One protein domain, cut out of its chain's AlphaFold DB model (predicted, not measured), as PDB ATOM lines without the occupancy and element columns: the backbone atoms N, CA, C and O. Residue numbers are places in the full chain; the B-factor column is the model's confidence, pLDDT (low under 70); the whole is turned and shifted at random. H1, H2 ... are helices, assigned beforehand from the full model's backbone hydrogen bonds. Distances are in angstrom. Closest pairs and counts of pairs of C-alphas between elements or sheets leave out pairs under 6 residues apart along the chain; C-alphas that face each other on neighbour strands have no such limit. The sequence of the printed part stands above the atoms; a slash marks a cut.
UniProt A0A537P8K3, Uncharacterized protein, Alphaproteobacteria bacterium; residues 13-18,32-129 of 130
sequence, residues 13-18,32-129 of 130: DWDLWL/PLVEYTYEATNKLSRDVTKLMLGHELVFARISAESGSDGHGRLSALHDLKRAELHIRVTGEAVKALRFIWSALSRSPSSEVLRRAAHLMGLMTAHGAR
ATOM      1  N   ASP A  13       3.054  33.688 -66.832       90.25
ATOM      2  CA  ASP A  13       3.339  32.437 -67.525       90.25
ATOM      3  C   ASP A  13       3.084  32.554 -69.035       90.25
ATOM      4  O   ASP A  13       3.947  32.211 -69.840       90.25
ATOM      5  N   TRP A  14       1.930  33.089 -69.433       89.94
ATOM      6  CA  TRP A  14       1.569  33.318 -70.832       89.94
ATOM      7  C   TRP A  14       2.539  34.275 -71.518       89.94
ATOM      8  O   TRP A  14       3.036  33.975 -72.605       89.94
ATOM      9  N   ASP A  15       2.839  35.407 -70.879       92.00
ATOM     10  CA  ASP A  15       3.807  36.380 -71.385       92.00
ATOM     11  C   ASP A  15       5.198  35.743 -71.567       92.00
ATOM     12  O   ASP A  15       5.838  35.935 -72.607       92.00
ATOM     13  N   LEU A  16       5.642  34.907 -70.618       92.50
ATOM     14  CA  LEU A  16       6.900  34.171 -70.742       92.50
ATOM     15  C   LEU A  16       6.881  33.178 -71.912       92.50
ATOM     16  O   LEU A  16       7.822  33.168 -72.710       92.50
ATOM     17  N   TRP A  17       5.827  32.370 -72.051       92.56
ATOM     18  CA  TRP A  17       5.709  31.402 -73.146       92.56
ATOM     19  C   TRP A  17       5.719  32.076 -74.519       92.56
ATOM     20  O   TRP A  17       6.388  31.595 -75.432       92.56
ATOM     21  N   LEU A  18       5.053  33.223 -74.660       90.19
ATOM     22  CA  LEU A  18       5.057  34.003 -75.898       90.19
ATOM     23  C   LEU A  18       6.443  34.570 -76.219       90.19
ATOM     24  O   LEU A  18       6.869  34.537 -77.372       90.19
ATOM     25  N   PRO A  32       0.687  12.976 -69.668       93.44
ATOM     26  CA  PRO A  32       0.393  13.606 -68.386       93.44
ATOM     27  C   PRO A  32       1.677  13.697 -67.549       93.44
ATOM     28  O   PRO A  32       2.070  12.741 -66.888       93.44
ATOM     29  N   LEU A  33       2.355  14.845 -67.613       94.56
ATOM     30  CA  LEU A  33       3.627  15.080 -66.912       94.56
ATOM     31  C   LEU A  33       3.475  15.872 -65.608       94.56
ATOM     32  O   LEU A  33       4.439  16.006 -64.860       94.56
ATOM     33  N   VAL A  34       2.297  16.442 -65.361       90.38
ATOM     34  CA  VAL A  34       2.053  17.344 -64.234       90.38
ATOM     35  C   VAL A  34       0.710  17.012 -63.605       90.38
ATOM     36  O   VAL A  34      -0.300  16.911 -64.303       90.38
ATOM     37  N   GLU A  35       0.696  16.897 -62.282       89.62
ATOM     38  CA  GLU A  35      -0.524  16.895 -61.487       89.62
ATOM     39  C   GLU A  35      -0.838  18.336 -61.061       89.62
ATOM     40  O   GLU A  35      -0.028  18.999 -60.412       89.62
ATOM     41  N   TYR A  36      -1.996  18.853 -61.476       82.62
ATOM     42  CA  TYR A  36      -2.406  20.224 -61.180       82.62
ATOM     43  C   TYR A  36      -3.415  20.250 -60.031       82.62
ATOM     44  O   TYR A  36      -4.483  19.646 -60.118       82.62
ATOM     45  N   THR A  37      -3.115  20.996 -58.967       79.31
ATOM     46  CA  THR A  37      -3.998  21.105 -57.801       79.31
ATOM     47  C   THR A  37      -4.967  22.277 -57.944       79.31
ATOM     48  O   THR A  37      -4.589  23.417 -58.237       79.31
ATOM     49  N   TYR A  38      -6.261  22.020 -57.728       68.56
ATOM     50  CA  TYR A  38      -7.316  23.030 -57.882       68.56
ATOM     51  C   TYR A  38      -7.712  23.748 -56.581       68.56
ATOM     52  O   TYR A  38      -8.323  24.811 -56.651       68.56
ATOM     53  N   GLU A  39      -7.286  23.247 -55.421       62.34
ATOM     54  CA  GLU A  39      -7.879  23.585 -54.115       62.34
ATOM     55  C   GLU A  39      -7.191  24.709 -53.325       62.34
ATOM     56  O   GLU A  39      -7.664  25.085 -52.255       62.34
ATOM     57  N   ALA A  40      -6.103  25.302 -53.822       57.66
ATOM     58  CA  ALA A  40      -5.432  26.374 -53.085       57.66
ATOM     59  C   ALA A  40      -6.346  27.611 -52.921       57.66
ATOM     60  O   ALA A  40      -6.745  28.255 -53.895       57.66
ATOM     61  N   THR A  41      -6.642  27.982 -51.673       55.59
ATOM     62  CA  THR A  41      -7.448  29.159 -51.294       55.59
ATOM     63  C   THR A  41      -6.831  30.494 -51.736       55.59
ATOM     64  O   THR A  41      -7.553  31.478 -51.869       55.59
ATOM     65  N   ASN A  42      -5.536  30.512 -52.075       58.22
ATOM     66  CA  ASN A  42      -4.771  31.690 -52.510       58.22
ATOM     67  C   ASN A  42      -4.540  31.769 -54.033       58.22
ATOM     68  O   ASN A  42      -3.535  32.316 -54.489       58.22
ATOM     69  N   LYS A  43      -5.433  31.210 -54.859       62.12
ATOM     70  CA  LYS A  43      -5.282  31.288 -56.321       62.12
ATOM     71  C   LYS A  43      -5.480  32.711 -56.844       62.12
ATOM     72  O   LYS A  43      -6.564  33.276 -56.707       62.12
ATOM     73  N   LEU A  44      -4.470  33.225 -57.550       59.56
ATOM     74  CA  LEU A  44      -4.502  34.505 -58.276       59.56
ATOM     75  C   LEU A  44      -5.709  34.624 -59.219       59.56
ATOM     76  O   LEU A  44      -6.261  35.707 -59.381       59.56
ATOM     77  N   SER A  45      -6.189  33.503 -59.767       58.59
ATOM     78  CA  SER A  45      -7.378  33.451 -60.626       58.59
ATOM     79  C   SER A  45      -8.698  33.801 -59.922       58.59
ATOM     80  O   SER A  45      -9.719  33.905 -60.597       58.59
ATOM     81  N   ARG A  46      -8.714  33.945 -58.586       66.31
ATOM     82  CA  ARG A  46      -9.890  34.403 -57.825       66.31
ATOM     83  C   ARG A  46      -9.999  35.929 -57.773       66.31
ATOM     84  O   ARG A  46     -11.100  36.435 -57.576       66.31
ATOM     85  N   ASP A  47      -8.898  36.658 -57.972       80.19
ATOM     86  CA  ASP A  47      -8.931  38.114 -58.134       80.19
ATOM     87  C   ASP A  47      -9.231  38.436 -59.600       80.19
ATOM     88  O   ASP A  47      -8.344  38.563 -60.447       80.19
ATOM     89  N   VAL A  48     -10.526  38.504 -59.914       77.75
ATOM     90  CA  VAL A  48     -10.984  38.667 -61.298       77.75
ATOM     91  C   VAL A  48     -10.543  39.995 -61.897       77.75
ATOM     92  O   VAL A  48     -10.282  40.072 -63.095       77.75
ATOM     93  N   THR A  49     -10.412  41.030 -61.071       84.25
ATOM     94  CA  THR A  49      -9.933  42.341 -61.511       84.25
ATOM     95  C   THR A  49      -8.500  42.235 -62.015       84.25
ATOM     96  O   THR A  49      -8.209  42.689 -63.124       84.25
ATOM     97  N   LYS A  50      -7.616  41.580 -61.250       86.44
ATOM     98  CA  LYS A  50      -6.233  41.343 -61.684       86.44
ATOM     99  C   LYS A  50      -6.166  40.435 -62.904       86.44
ATOM    100  O   LYS A  50      -5.438  40.765 -63.834       86.44
ATOM    101  N   LEU A  51      -6.963  39.365 -62.933       84.75
ATOM    102  CA  LEU A  51      -7.018  38.440 -64.066       84.75
ATOM    103  C   LEU A  51      -7.411  39.148 -65.368       84.75
ATOM    104  O   LEU A  51      -6.752  38.976 -66.391       84.75
ATOM    105  N   MET A  52      -8.461  39.972 -65.327       86.75
ATOM    106  CA  MET A  52      -8.895  40.763 -66.479       86.75
ATOM    107  C   MET A  52      -7.822  41.769 -66.899       86.75
ATOM    108  O   MET A  52      -7.522  41.868 -68.084       86.75
ATOM    109  N   LEU A  53      -7.203  42.471 -65.943       89.62
ATOM    110  CA  LEU A  53      -6.134  43.428 -66.230       89.62
ATOM    111  C   LEU A  53      -4.919  42.760 -66.890       89.62
ATOM    112  O   LEU A  53      -4.413  43.269 -67.888       89.62
ATOM    113  N   GLY A  54      -4.466  41.614 -66.374       89.94
ATOM    114  CA  GLY A  54      -3.374  40.854 -66.984       89.94
ATOM    115  C   GLY A  54      -3.716  40.407 -68.405       89.94
ATOM    116  O   GLY A  54      -2.893  40.546 -69.309       89.94
ATOM    117  N   HIS A  55      -4.958  39.969 -68.629       89.81
ATOM    118  CA  HIS A  55      -5.434  39.571 -69.951       89.81
ATOM    119  C   HIS A  55      -5.411  40.734 -70.961       89.81
ATOM    120  O   HIS A  55      -4.933  40.560 -72.083       89.81
ATOM    121  N   GLU A  56      -5.856  41.933 -70.563       91.38
ATOM    122  CA  GLU A  56      -5.789  43.141 -71.404       91.38
ATOM    123  C   GLU A  56      -4.344  43.529 -71.738       91.38
ATOM    124  O   GLU A  56      -4.030  43.825 -72.892       91.38
ATOM    125  N   LEU A  57      -3.446  43.501 -70.747       92.81
ATOM    126  CA  LEU A  57      -2.042  43.879 -70.929       92.81
ATOM    127  C   LEU A  57      -1.310  42.927 -71.879       92.81
ATOM    128  O   LEU A  57      -0.626  43.380 -72.799       92.81
ATOM    129  N   VAL A  58      -1.470  41.613 -71.689       91.56
ATOM    130  CA  VAL A  58      -0.867  40.604 -72.571       91.56
ATOM    131  C   VAL A  58      -1.452  40.711 -73.978       91.56
ATOM    132  O   VAL A  58      -0.705  40.712 -74.956       91.56
ATOM    133  N   PHE A  59      -2.768  40.886 -74.105       91.56
ATOM    134  CA  PHE A  59      -3.400  41.065 -75.407       91.56
ATOM    135  C   PHE A  59      -2.907  42.315 -76.143       91.56
ATOM    136  O   PHE A  59      -2.645  42.243 -77.345       91.56
ATOM    137  N   ALA A  60      -2.766  43.449 -75.452       90.38
ATOM    138  CA  ALA A  60      -2.274  44.686 -76.050       90.38
ATOM    139  C   ALA A  60      -0.854  44.511 -76.614       90.38
ATOM    140  O   ALA A  60      -0.576  44.972 -77.720       90.38
ATOM    141  N   ARG A  61       0.015  43.777 -75.903       88.62
ATOM    142  CA  ARG A  61       1.369  43.432 -76.372       88.62
ATOM    143  C   ARG A  61       1.329  42.582 -77.636       88.62
ATOM    144  O   ARG A  61       1.920  42.966 -78.638       88.62
ATOM    145  N   ILE A  62       0.589  41.470 -77.614       87.06
ATOM    146  CA  ILE A  62       0.466  40.576 -78.779       87.06
ATOM    147  C   ILE A  62      -0.108  41.338 -79.973       87.06
ATOM    148  O   ILE A  62       0.359  41.179 -81.096       87.06
ATOM    149  N   SER A  63      -1.116  42.176 -79.736       86.75
ATOM    150  CA  SER A  63      -1.775  42.958 -80.780       86.75
ATOM    151  C   SER A  63      -0.867  44.020 -81.391       86.75
ATOM    152  O   SER A  63      -1.001  44.289 -82.577       86.75
ATOM    153  N   ALA A  64       0.041  44.615 -80.612       85.88
ATOM    154  CA  ALA A  64       1.029  45.567 -81.119       85.88
ATOM    155  C   ALA A  64       2.122  44.890 -81.964       85.88
ATOM    156  O   ALA A  64       2.705  45.517 -82.842       85.88
ATOM    157  N   GLU A  65       2.410  43.618 -81.685       83.38
ATOM    158  CA  GLU A  65       3.429  42.835 -82.390       83.38
ATOM    159  C   GLU A  65       2.878  42.083 -83.607       83.38
ATOM    160  O   GLU A  65       3.609  41.810 -84.559       83.38
ATOM    161  N   SER A  66       1.594  41.732 -83.575       74.19
ATOM    162  CA  SER A  66       0.901  41.114 -84.699       74.19
ATOM    163  C   SER A  66       0.651  42.184 -85.759       74.19
ATOM    164  O   SER A  66       0.085  43.233 -85.460       74.19
ATOM    165  N   GLY A  67       1.069  41.933 -87.002       69.94
ATOM    166  CA  GLY A  67       0.737  42.808 -88.128       69.94
ATOM    167  C   GLY A  67      -0.780  42.970 -88.316       69.94
ATOM    168  O   GLY A  67      -1.589  42.341 -87.636       69.94
ATOM    169  N   SER A  68      -1.190  43.804 -89.274       69.44
ATOM    170  CA  SER A  68      -2.616  44.060 -89.546       69.44
ATOM    171  C   SER A  68      -3.410  42.802 -89.927       69.44
ATOM    172  O   SER A  68      -4.630  42.768 -89.744       69.44
ATOM    173  N   ASP A  69      -2.734  41.761 -90.416       71.44
ATOM    174  CA  ASP A  69      -3.360  40.494 -90.774       71.44
ATOM    175  C   ASP A  69      -3.803  39.702 -89.531       71.44
ATOM    176  O   ASP A  69      -3.068  39.515 -88.564       71.44
ATOM    177  N   GLY A  70      -5.055  39.245 -89.532       75.50
ATOM    178  CA  GLY A  70      -5.631  38.469 -88.430       75.50
ATOM    179  C   GLY A  70      -6.005  39.250 -87.159       75.50
ATOM    180  O   GLY A  70      -6.606  38.649 -86.263       75.50
ATOM    181  N   HIS A  71      -5.759  40.567 -87.078       83.75
ATOM    182  CA  HIS A  71      -6.071  41.387 -85.893       83.75
ATOM    183  C   HIS A  71      -7.560  41.337 -85.494       83.75
ATOM    184  O   HIS A  71      -7.896  41.223 -84.312       83.75
ATOM    185  N   GLY A  72      -8.471  41.353 -86.476       87.44
ATOM    186  CA  GLY A  72      -9.915  41.245 -86.228       87.44
ATOM    187  C   GLY A  72     -10.311  39.908 -85.594       87.44
ATOM    188  O   GLY A  72     -11.091  39.873 -84.640       87.44
ATOM    189  N   ARG A  73      -9.712  38.805 -86.061       89.12
ATOM    190  CA  ARG A  73      -9.943  37.462 -85.509       89.12
ATOM    191  C   ARG A  73      -9.348  37.324 -84.110       89.12
ATOM    192  O   ARG A  73     -10.015  36.804 -83.220       89.12
ATOM    193  N   LEU A  74      -8.122  37.805 -83.907       89.38
ATOM    194  CA  LEU A  74      -7.454  37.807 -82.605       89.38
ATOM    195  C   LEU A  74      -8.272  38.596 -81.569       89.38
ATOM    196  O   LEU A  74      -8.531  38.095 -80.476       89.38
ATOM    197  N   SER A  75      -8.769  39.776 -81.949       92.06
ATOM    198  CA  SER A  75      -9.656  40.594 -81.114       92.06
ATOM    199  C   SER A  75     -10.968  39.888 -80.777       92.06
ATOM    200  O   SER A  75     -11.382  39.885 -79.622       92.06
ATOM    201  N   ALA A  76     -11.608  39.236 -81.751       94.44
ATOM    202  CA  ALA A  76     -12.837  38.483 -81.501       94.44
ATOM    203  C   ALA A  76     -12.616  37.306 -80.532       94.44
ATOM    204  O   ALA A  76     -13.425  37.069 -79.638       94.44
ATOM    205  N   LEU A  77     -11.502  36.579 -80.661       93.06
ATOM    206  CA  LEU A  77     -11.159  35.495 -79.734       93.06
ATOM    207  C   LEU A  77     -10.857  36.014 -78.323       93.06
ATOM    208  O   LEU A  77     -11.226  35.364 -77.344       93.06
ATOM    209  N   HIS A  78     -10.235  37.188 -78.214       93.62
ATOM    210  CA  HIS A  78     -10.036  37.854 -76.933       93.62
ATOM    211  C   HIS A  78     -11.369  38.239 -76.281       93.62
ATOM    212  O   HIS A  78     -11.583  37.928 -75.109       93.62
ATOM    213  N   ASP A  79     -12.300  38.822 -77.036       95.50
ATOM    214  CA  ASP A  79     -13.650  39.142 -76.558       95.50
ATOM    215  C   ASP A  79     -14.368  37.898 -76.021       95.50
ATOM    216  O   ASP A  79     -14.903  37.915 -74.912       95.50
ATOM    217  N   LEU A  80     -14.307  36.775 -76.741       95.75
ATOM    218  CA  LEU A  80     -14.885  35.517 -76.265       95.75
ATOM    219  C   LEU A  80     -14.220  35.011 -74.979       95.75
ATOM    220  O   LEU A  80     -14.907  34.469 -74.114       95.75
ATOM    221  N   LYS A  81     -12.908  35.206 -74.813       92.62
ATOM    222  CA  LYS A  81     -12.224  34.830 -73.571       92.62
ATOM    223  C   LYS A  81     -12.668  35.700 -72.392       92.62
ATOM    224  O   LYS A  81     -12.923  35.168 -71.314       92.62
ATOM    225  N   ARG A  82     -12.854  37.007 -72.606       92.31
ATOM    226  CA  ARG A  82     -13.429  37.925 -71.606       92.31
ATOM    227  C   ARG A  82     -14.858  37.532 -71.234       92.31
ATOM    228  O   ARG A  82     -15.211  37.538 -70.057       92.31
ATOM    229  N   ALA A  83     -15.665  37.122 -72.214       93.75
ATOM    230  CA  ALA A  83     -16.998  36.591 -71.952       93.75
ATOM    231  C   ALA A  83     -16.956  35.327 -71.081       93.75
ATOM    232  O   ALA A  83     -17.679  35.248 -70.093       93.75
ATOM    233  N   GLU A  84     -16.080  34.368 -71.393       91.38
ATOM    234  CA  GLU A  84     -15.908  33.151 -70.593       91.38
ATOM    235  C   GLU A  84     -15.545  33.459 -69.132       91.38
ATOM    236  O   GLU A  84     -16.108  32.849 -68.221       91.38
ATOM    237  N   LEU A  85     -14.645  34.422 -68.900       87.56
ATOM    238  CA  LEU A  85     -14.263  34.851 -67.551       87.56
ATOM    239  C   LEU A  85     -15.457  35.424 -66.778       87.56
ATOM    240  O   LEU A  85     -15.667  35.066 -65.618       87.56
ATOM    241  N   HIS A  86     -16.290  36.242 -67.422       87.94
ATOM    242  CA  HIS A  86     -17.512  36.747 -66.795       87.94
ATOM    243  C   HIS A  86     -18.533  35.641 -66.501       87.94
ATOM    244  O   HIS A  86     -19.191  35.688 -65.467       87.94
ATOM    245  N   ILE A  87     -18.643  34.622 -67.356       88.38
ATOM    246  CA  ILE A  87     -19.564  33.493 -67.142       88.38
ATOM    247  C   ILE A  87     -19.107  32.628 -65.969       88.38
ATOM    248  O   ILE A  87     -19.905  32.292 -65.099       88.38
ATOM    249  N   ARG A  88     -17.830  32.236 -65.962       83.56
ATOM    250  CA  ARG A  88     -17.316  31.211 -65.044       83.56
ATOM    251  C   ARG A  88     -16.826  31.766 -63.715       83.56
ATOM    252  O   ARG A  88     -16.741  31.005 -62.758       83.56
ATOM    253  N   VAL A  89     -16.450  33.046 -63.670       79.31
ATOM    254  CA  VAL A  89     -15.759  33.615 -62.508       79.31
ATOM    255  C   VAL A  89     -16.566  34.719 -61.833       79.31
ATOM    256  O   VAL A  89     -16.717  34.668 -60.617       79.31
ATOM    257  N   THR A  90     -17.111  35.693 -62.577       80.00
ATOM    258  CA  THR A  90     -17.891  36.788 -61.956       80.00
ATOM    259  C   THR A  90     -19.394  36.534 -61.888       80.00
ATOM    260  O   THR A  90     -20.071  37.161 -61.081       80.00
ATOM    261  N   GLY A  91     -19.933  35.663 -62.745       83.06
ATOM    262  CA  GLY A  91     -21.377  35.477 -62.914       83.06
ATOM    263  C   GLY A  91     -22.083  36.640 -63.631       83.06
ATOM    264  O   GLY A  91     -23.310  36.681 -63.688       83.06
ATOM    265  N   GLU A  92     -21.349  37.601 -64.202       87.69
ATOM    266  CA  GLU A  92     -21.926  38.807 -64.812       87.69
ATOM    267  C   GLU A  92     -22.400  38.556 -66.256       87.69
ATOM    268  O   GLU A  92     -21.774  38.980 -67.234       87.69
ATOM    269  N   ALA A  93     -23.550  37.893 -66.394       89.88
ATOM    270  CA  ALA A  93     -24.128  37.490 -67.679       89.88
ATOM    271  C   ALA A  93     -24.268  38.634 -68.704       89.88
ATOM    272  O   ALA A  93     -23.981  38.445 -69.886       89.88
ATOM    273  N   VAL A  94     -24.650  39.840 -68.270       91.88
ATOM    274  CA  VAL A  94     -24.805  40.999 -69.170       91.88
ATOM    275  C   VAL A  94     -23.466  41.406 -69.798       91.88
ATOM    276  O   VAL A  94     -23.390  41.660 -71.002       91.88
ATOM    277  N   LYS A  95     -22.383  41.430 -69.008       92.06
ATOM    278  CA  LYS A  95     -21.045  41.751 -69.525       92.06
ATOM    279  C   LYS A  95     -20.548  40.663 -70.469       92.06
ATOM    280  O   LYS A  95     -19.981  40.995 -71.509       92.06
ATOM    281  N   ALA A  96     -20.807  39.396 -70.142       93.31
ATOM    282  CA  ALA A  96     -20.483  38.277 -71.017       93.31
ATOM    283  C   ALA A  96     -21.176  38.400 -72.381       93.31
ATOM    284  O   ALA A  96     -20.508  38.335 -73.412       93.31
ATOM    285  N   LEU A  97     -22.486  38.670 -72.397       95.25
ATOM    286  CA  LEU A  97     -23.253  38.816 -73.636       95.25
ATOM    287  C   LEU A  97     -22.735  39.971 -74.502       95.25
ATOM    288  O   LEU A  97     -22.587  39.821 -75.714       95.25
ATOM    289  N   ARG A  98     -22.388  41.106 -73.880       96.50
ATOM    290  CA  ARG A  98     -21.789  42.251 -74.580       96.50
ATOM    291  C   ARG A  98     -20.491  41.871 -75.295       96.50
ATOM    292  O   ARG A  98     -20.279  42.279 -76.434       96.50
ATOM    293  N   PHE A  99     -19.626  41.096 -74.644       96.12
ATOM    294  CA  PHE A  99     -18.385  40.634 -75.263       96.12
ATOM    295  C   PHE A  99     -18.626  39.587 -76.355       96.12
ATOM    296  O   PHE A  99     -17.985  39.661 -77.398       96.12
ATOM    297  N   ILE A 100     -19.591  38.677 -76.185       96.50
ATOM    298  CA  ILE A 100     -19.993  37.742 -77.250       96.50
ATOM    299  C   ILE A 100     -20.457  38.514 -78.492       96.50
ATOM    300  O   ILE A 100     -20.012  38.225 -79.601       96.50
ATOM    301  N   TRP A 101     -21.295  39.535 -78.309       96.81
ATOM    302  CA  TRP A 101     -21.758  40.380 -79.408       96.81
ATOM    303  C   TRP A 101     -20.612  41.141 -80.089       96.81
ATOM    304  O   TRP A 101     -20.522  41.153 -81.316       96.81
ATOM    305  N   SER A 102     -19.699  41.723 -79.304       96.56
ATOM    306  CA  SER A 102     -18.491  42.387 -79.818       96.56
ATOM    307  C   SER A 102     -17.602  41.432 -80.627       96.56
ATOM    308  O   SER A 102     -17.100  41.801 -81.687       96.56
ATOM    309  N   ALA A 103     -17.452  40.178 -80.194       96.75
ATOM    310  CA  ALA A 103     -16.682  39.184 -80.935       96.75
ATOM    311  C   ALA A 103     -17.300  38.880 -82.308       96.75
ATOM    312  O   ALA A 103     -16.600  38.853 -83.322       96.75
ATOM    313  N   LEU A 104     -18.620  38.671 -82.334       96.19
ATOM    314  CA  LEU A 104     -19.369  38.347 -83.547       96.19
ATOM    315  C   LEU A 104     -19.343  39.493 -84.562       96.19
ATOM    316  O   LEU A 104     -19.190  39.235 -85.754       96.19
ATOM    317  N   SER A 105     -19.439  40.743 -84.102       94.69
ATOM    318  CA  SER A 105     -19.381  41.912 -84.987       94.69
ATOM    319  C   SER A 105     -17.984  42.161 -85.561       94.69
ATOM    320  O   SER A 105     -17.862  42.672 -86.672       94.69
ATOM    321  N   ARG A 106     -16.921  41.776 -84.840       92.19
ATOM    322  CA  ARG A 106     -15.528  41.922 -85.293       92.19
ATOM    323  C   ARG A 106     -15.105  40.857 -86.298       92.19
ATOM    324  O   ARG A 106     -14.387  41.169 -87.244       92.19
ATOM    325  N   SER A 107     -15.465  39.594 -86.070       92.56
ATOM    326  CA  SER A 107     -15.051  38.489 -86.943       92.56
ATOM    327  C   SER A 107     -15.987  37.280 -86.817       92.56
ATOM    328  O   SER A 107     -15.746  36.402 -85.986       92.56
ATOM    329  N   PRO A 108     -17.024  37.160 -87.666       90.75
ATOM    330  CA  PRO A 108     -17.978  36.049 -87.628       90.75
ATOM    331  C   PRO A 108     -17.422  34.778 -88.299       90.75
ATOM    332  O   PRO A 108     -18.055  34.168 -89.156       90.75
ATOM    333  N   SER A 109     -16.206  34.373 -87.935       92.50
ATOM    334  CA  SER A 109     -15.620  33.115 -88.412       92.50
ATOM    335  C   SER A 109     -16.319  31.899 -87.791       92.50
ATOM    336  O   SER A 109     -16.906  31.994 -86.712       92.50
ATOM    337  N   SER A 110     -16.207  30.730 -88.431       93.31
ATOM    338  CA  SER A 110     -16.773  29.470 -87.921       93.31
ATOM    339  C   SER A 110     -16.327  29.155 -86.488       93.31
ATOM    340  O   SER A 110     -17.132  28.708 -85.672       93.31
ATOM    341  N   GLU A 111     -15.070  29.450 -86.155       94.56
ATOM    342  CA  GLU A 111     -14.543  29.263 -84.805       94.56
ATOM    343  C   GLU A 111     -15.170  30.227 -83.790       94.56
ATOM    344  O   GLU A 111     -15.561  29.809 -82.698       94.56
ATOM    345  N   VAL A 112     -15.305  31.507 -84.147       95.12
ATOM    346  CA  VAL A 112     -15.933  32.512 -83.274       95.12
ATOM    347  C   VAL A 112     -17.405  32.167 -83.045       95.12
ATOM    348  O   VAL A 112     -17.854  32.181 -81.902       95.12
ATOM    349  N   LEU A 113     -18.133  31.773 -84.093       96.31
ATOM    350  CA  LEU A 113     -19.532  31.350 -84.003       96.31
ATOM    351  C   LEU A 113     -19.702  30.130 -83.092       96.31
ATOM    352  O   LEU A 113     -20.535  30.143 -82.184       96.31
ATOM    353  N   ARG A 114     -18.878  29.093 -83.285       96.56
ATOM    354  CA  ARG A 114     -18.905  27.873 -82.469       96.56
ATOM    355  C   ARG A 114     -18.652  28.175 -80.994       96.56
ATOM    356  O   ARG A 114     -19.384  27.692 -80.130       96.56
ATOM    357  N   ARG A 115     -17.633  28.986 -80.695       96.06
ATOM    358  CA  ARG A 115     -17.322  29.388 -79.317       96.06
ATOM    359  C   ARG A 115     -18.416  30.266 -78.714       96.06
ATOM    360  O   ARG A 115     -18.789  30.037 -77.571       96.06
ATOM    361  N   ALA A 116     -18.962  31.220 -79.467       95.94
ATOM    362  CA  ALA A 116     -20.074  32.054 -79.020       95.94
ATOM    363  C   ALA A 116     -21.298  31.202 -78.645       95.94
ATOM    364  O   ALA A 116     -21.840  31.364 -77.554       95.94
ATOM    365  N   ALA A 117     -21.682  30.248 -79.500       95.88
ATOM    366  CA  ALA A 117     -22.776  29.317 -79.225       95.88
ATOM    367  C   ALA A 117     -22.523  28.487 -77.958       95.88
ATOM    368  O   ALA A 117     -23.404  28.370 -77.106       95.88
ATOM    369  N   HIS A 118     -21.301  27.970 -77.790       94.88
ATOM    370  CA  HIS A 118     -20.913  27.243 -76.582       94.88
ATOM    371  C   HIS A 118     -21.035  28.103 -75.312       94.88
ATOM    372  O   HIS A 118     -21.597  27.650 -74.317       94.88
ATOM    373  N   LEU A 119     -20.554  29.350 -75.344       94.25
ATOM    374  CA  LEU A 119     -20.632  30.265 -74.201       94.25
ATOM    375  C   LEU A 119     -22.078  30.651 -73.866       94.25
ATOM    376  O   LEU A 119     -22.439  30.661 -72.691       94.25
ATOM    377  N   MET A 120     -22.926  30.892 -74.872       92.88
ATOM    378  CA  MET A 120     -24.357  31.131 -74.656       92.88
ATOM    379  C   MET A 120     -25.045  29.921 -74.003       92.88
ATOM    380  O   MET A 120     -25.834  30.098 -73.079       92.88
ATOM    381  N   GLY A 121     -24.698  28.693 -74.406       91.56
ATOM    382  CA  GLY A 121     -25.186  27.474 -73.749       91.56
ATOM    383  C   GLY A 121     -24.685  27.305 -72.308       91.56
ATOM    384  O   GLY A 121     -25.420  26.848 -71.438       91.56
ATOM    385  N   LEU A 122     -23.448  27.715 -72.008       87.44
ATOM    386  CA  LEU A 122     -22.941  27.709 -70.629       87.44
ATOM    387  C   LEU A 122     -23.678  28.707 -69.730       87.44
ATOM    388  O   LEU A 122     -23.889  28.410 -68.554       87.44
ATOM    389  N   MET A 123     -24.074  29.861 -70.274       85.06
ATOM    390  CA  MET A 123     -24.840  30.877 -69.548       85.06
ATOM    391  C   MET A 123     -26.223  30.378 -69.137       85.06
ATOM    392  O   MET A 123     -26.633  30.632 -68.009       85.06
ATOM    393  N   THR A 124     -26.928  29.646 -70.004       80.19
ATOM    394  CA  THR A 124     -28.245  29.085 -69.660       80.19
ATOM    395  C   THR A 124     -28.129  27.999 -68.588       80.19
ATOM    396  O   THR A 124     -28.920  27.979 -67.649       80.19
ATOM    397  N   ALA A 125     -27.096  27.155 -68.659       74.44
ATOM    398  CA  ALA A 125     -26.843  26.114 -67.662       74.44
ATOM    399  C   ALA A 125     -26.404  26.661 -66.288       74.44
ATOM    400  O   ALA A 125     -26.757  26.082 -65.262       74.44
ATOM    401  N   HIS A 126     -25.642  27.763 -66.246       62.50
ATOM    402  CA  HIS A 126     -25.246  28.416 -64.989       62.50
ATOM    403  C   HIS A 126     -26.345  29.324 -64.423       62.50
ATOM    404  O   HIS A 126     -26.489  29.397 -63.208       62.50
ATOM    405  N   GLY A 127     -27.149  29.968 -65.275       54.91
ATOM    406  CA  GLY A 127     -28.302  30.769 -64.853       54.91
ATOM    407  C   GLY A 127     -29.431  29.941 -64.232       54.91
ATOM    408  O   GLY A 127     -30.155  30.453 -63.393       54.91
ATOM    409  N   ALA A 128     -29.539  28.653 -64.575       40.34
ATOM    410  CA  ALA A 128     -30.485  27.712 -63.965       40.34
ATOM    411  C   ALA A 128     -30.066  27.203 -62.565       40.34
ATOM    412  O   ALA A 128     -30.754  26.359 -61.994       40.34
ATOM    413  N   ARG A 129     -28.918  27.654 -62.033       42.12
ATOM    414  CA  ARG A 129     -28.416  27.307 -60.688       42.12
ATOM    415  C   ARG A 129     -28.589  28.432 -59.653       42.12
ATOM    416  O   ARG A 129     -28.073  28.291 -58.546       42.12
TER     417      ARG A 129
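This is residues 13 to 18 and 32 to 129 of the 130 residues of an uncharacterized protein of Alphaproteobacteria bacterium (UniProt A0A537P8K3). Look first at H3, the core: H4 and H5 pack on one side as an up-and-down bundle, each running against the one before, and H2 on the other. Short H1 lies near H2; residues 32 to 44 stick out. You have 104 printed residues with five named helices, H1 to H5 in order, all helix, only just compact, close to loose: radius of gyration of the C-alphas 15.1 A, spans 41 by 38 by 30 A.

Start at the hub H3, residues 71 to 90. It forms hairpins with H4, residues 93 to 106 (closest C-alphas Ala 76 and Ala 103, 3.9 A), and H2, residues 48 to 65 (Ser 63 and His 71, 6.9 A). H5, residues 110 to 127, touches H3, the same way at a shallow tilt of 12 degrees (closest C-alphas Ile 87 and Met 123, 6.4 A). H1, residues 13 to 18, is close to but not clearly touching H2. Every O i to N i+4 pair is within hydrogen-bond range except in H3, 15 of 16.

Find C-alpha 71 at (-6.071, 41.387, -85.893); H3 runs 27.1 A. H5 ends at C-alpha 127, (-28.302, 30.769, -64.853).

Residues 19 to 31 are not printed; C-alphas 18 and 32 are 22.2 A apart. Find pLDDT under 70 at residues 38 to 46, 67 to 68 and 126 to 129.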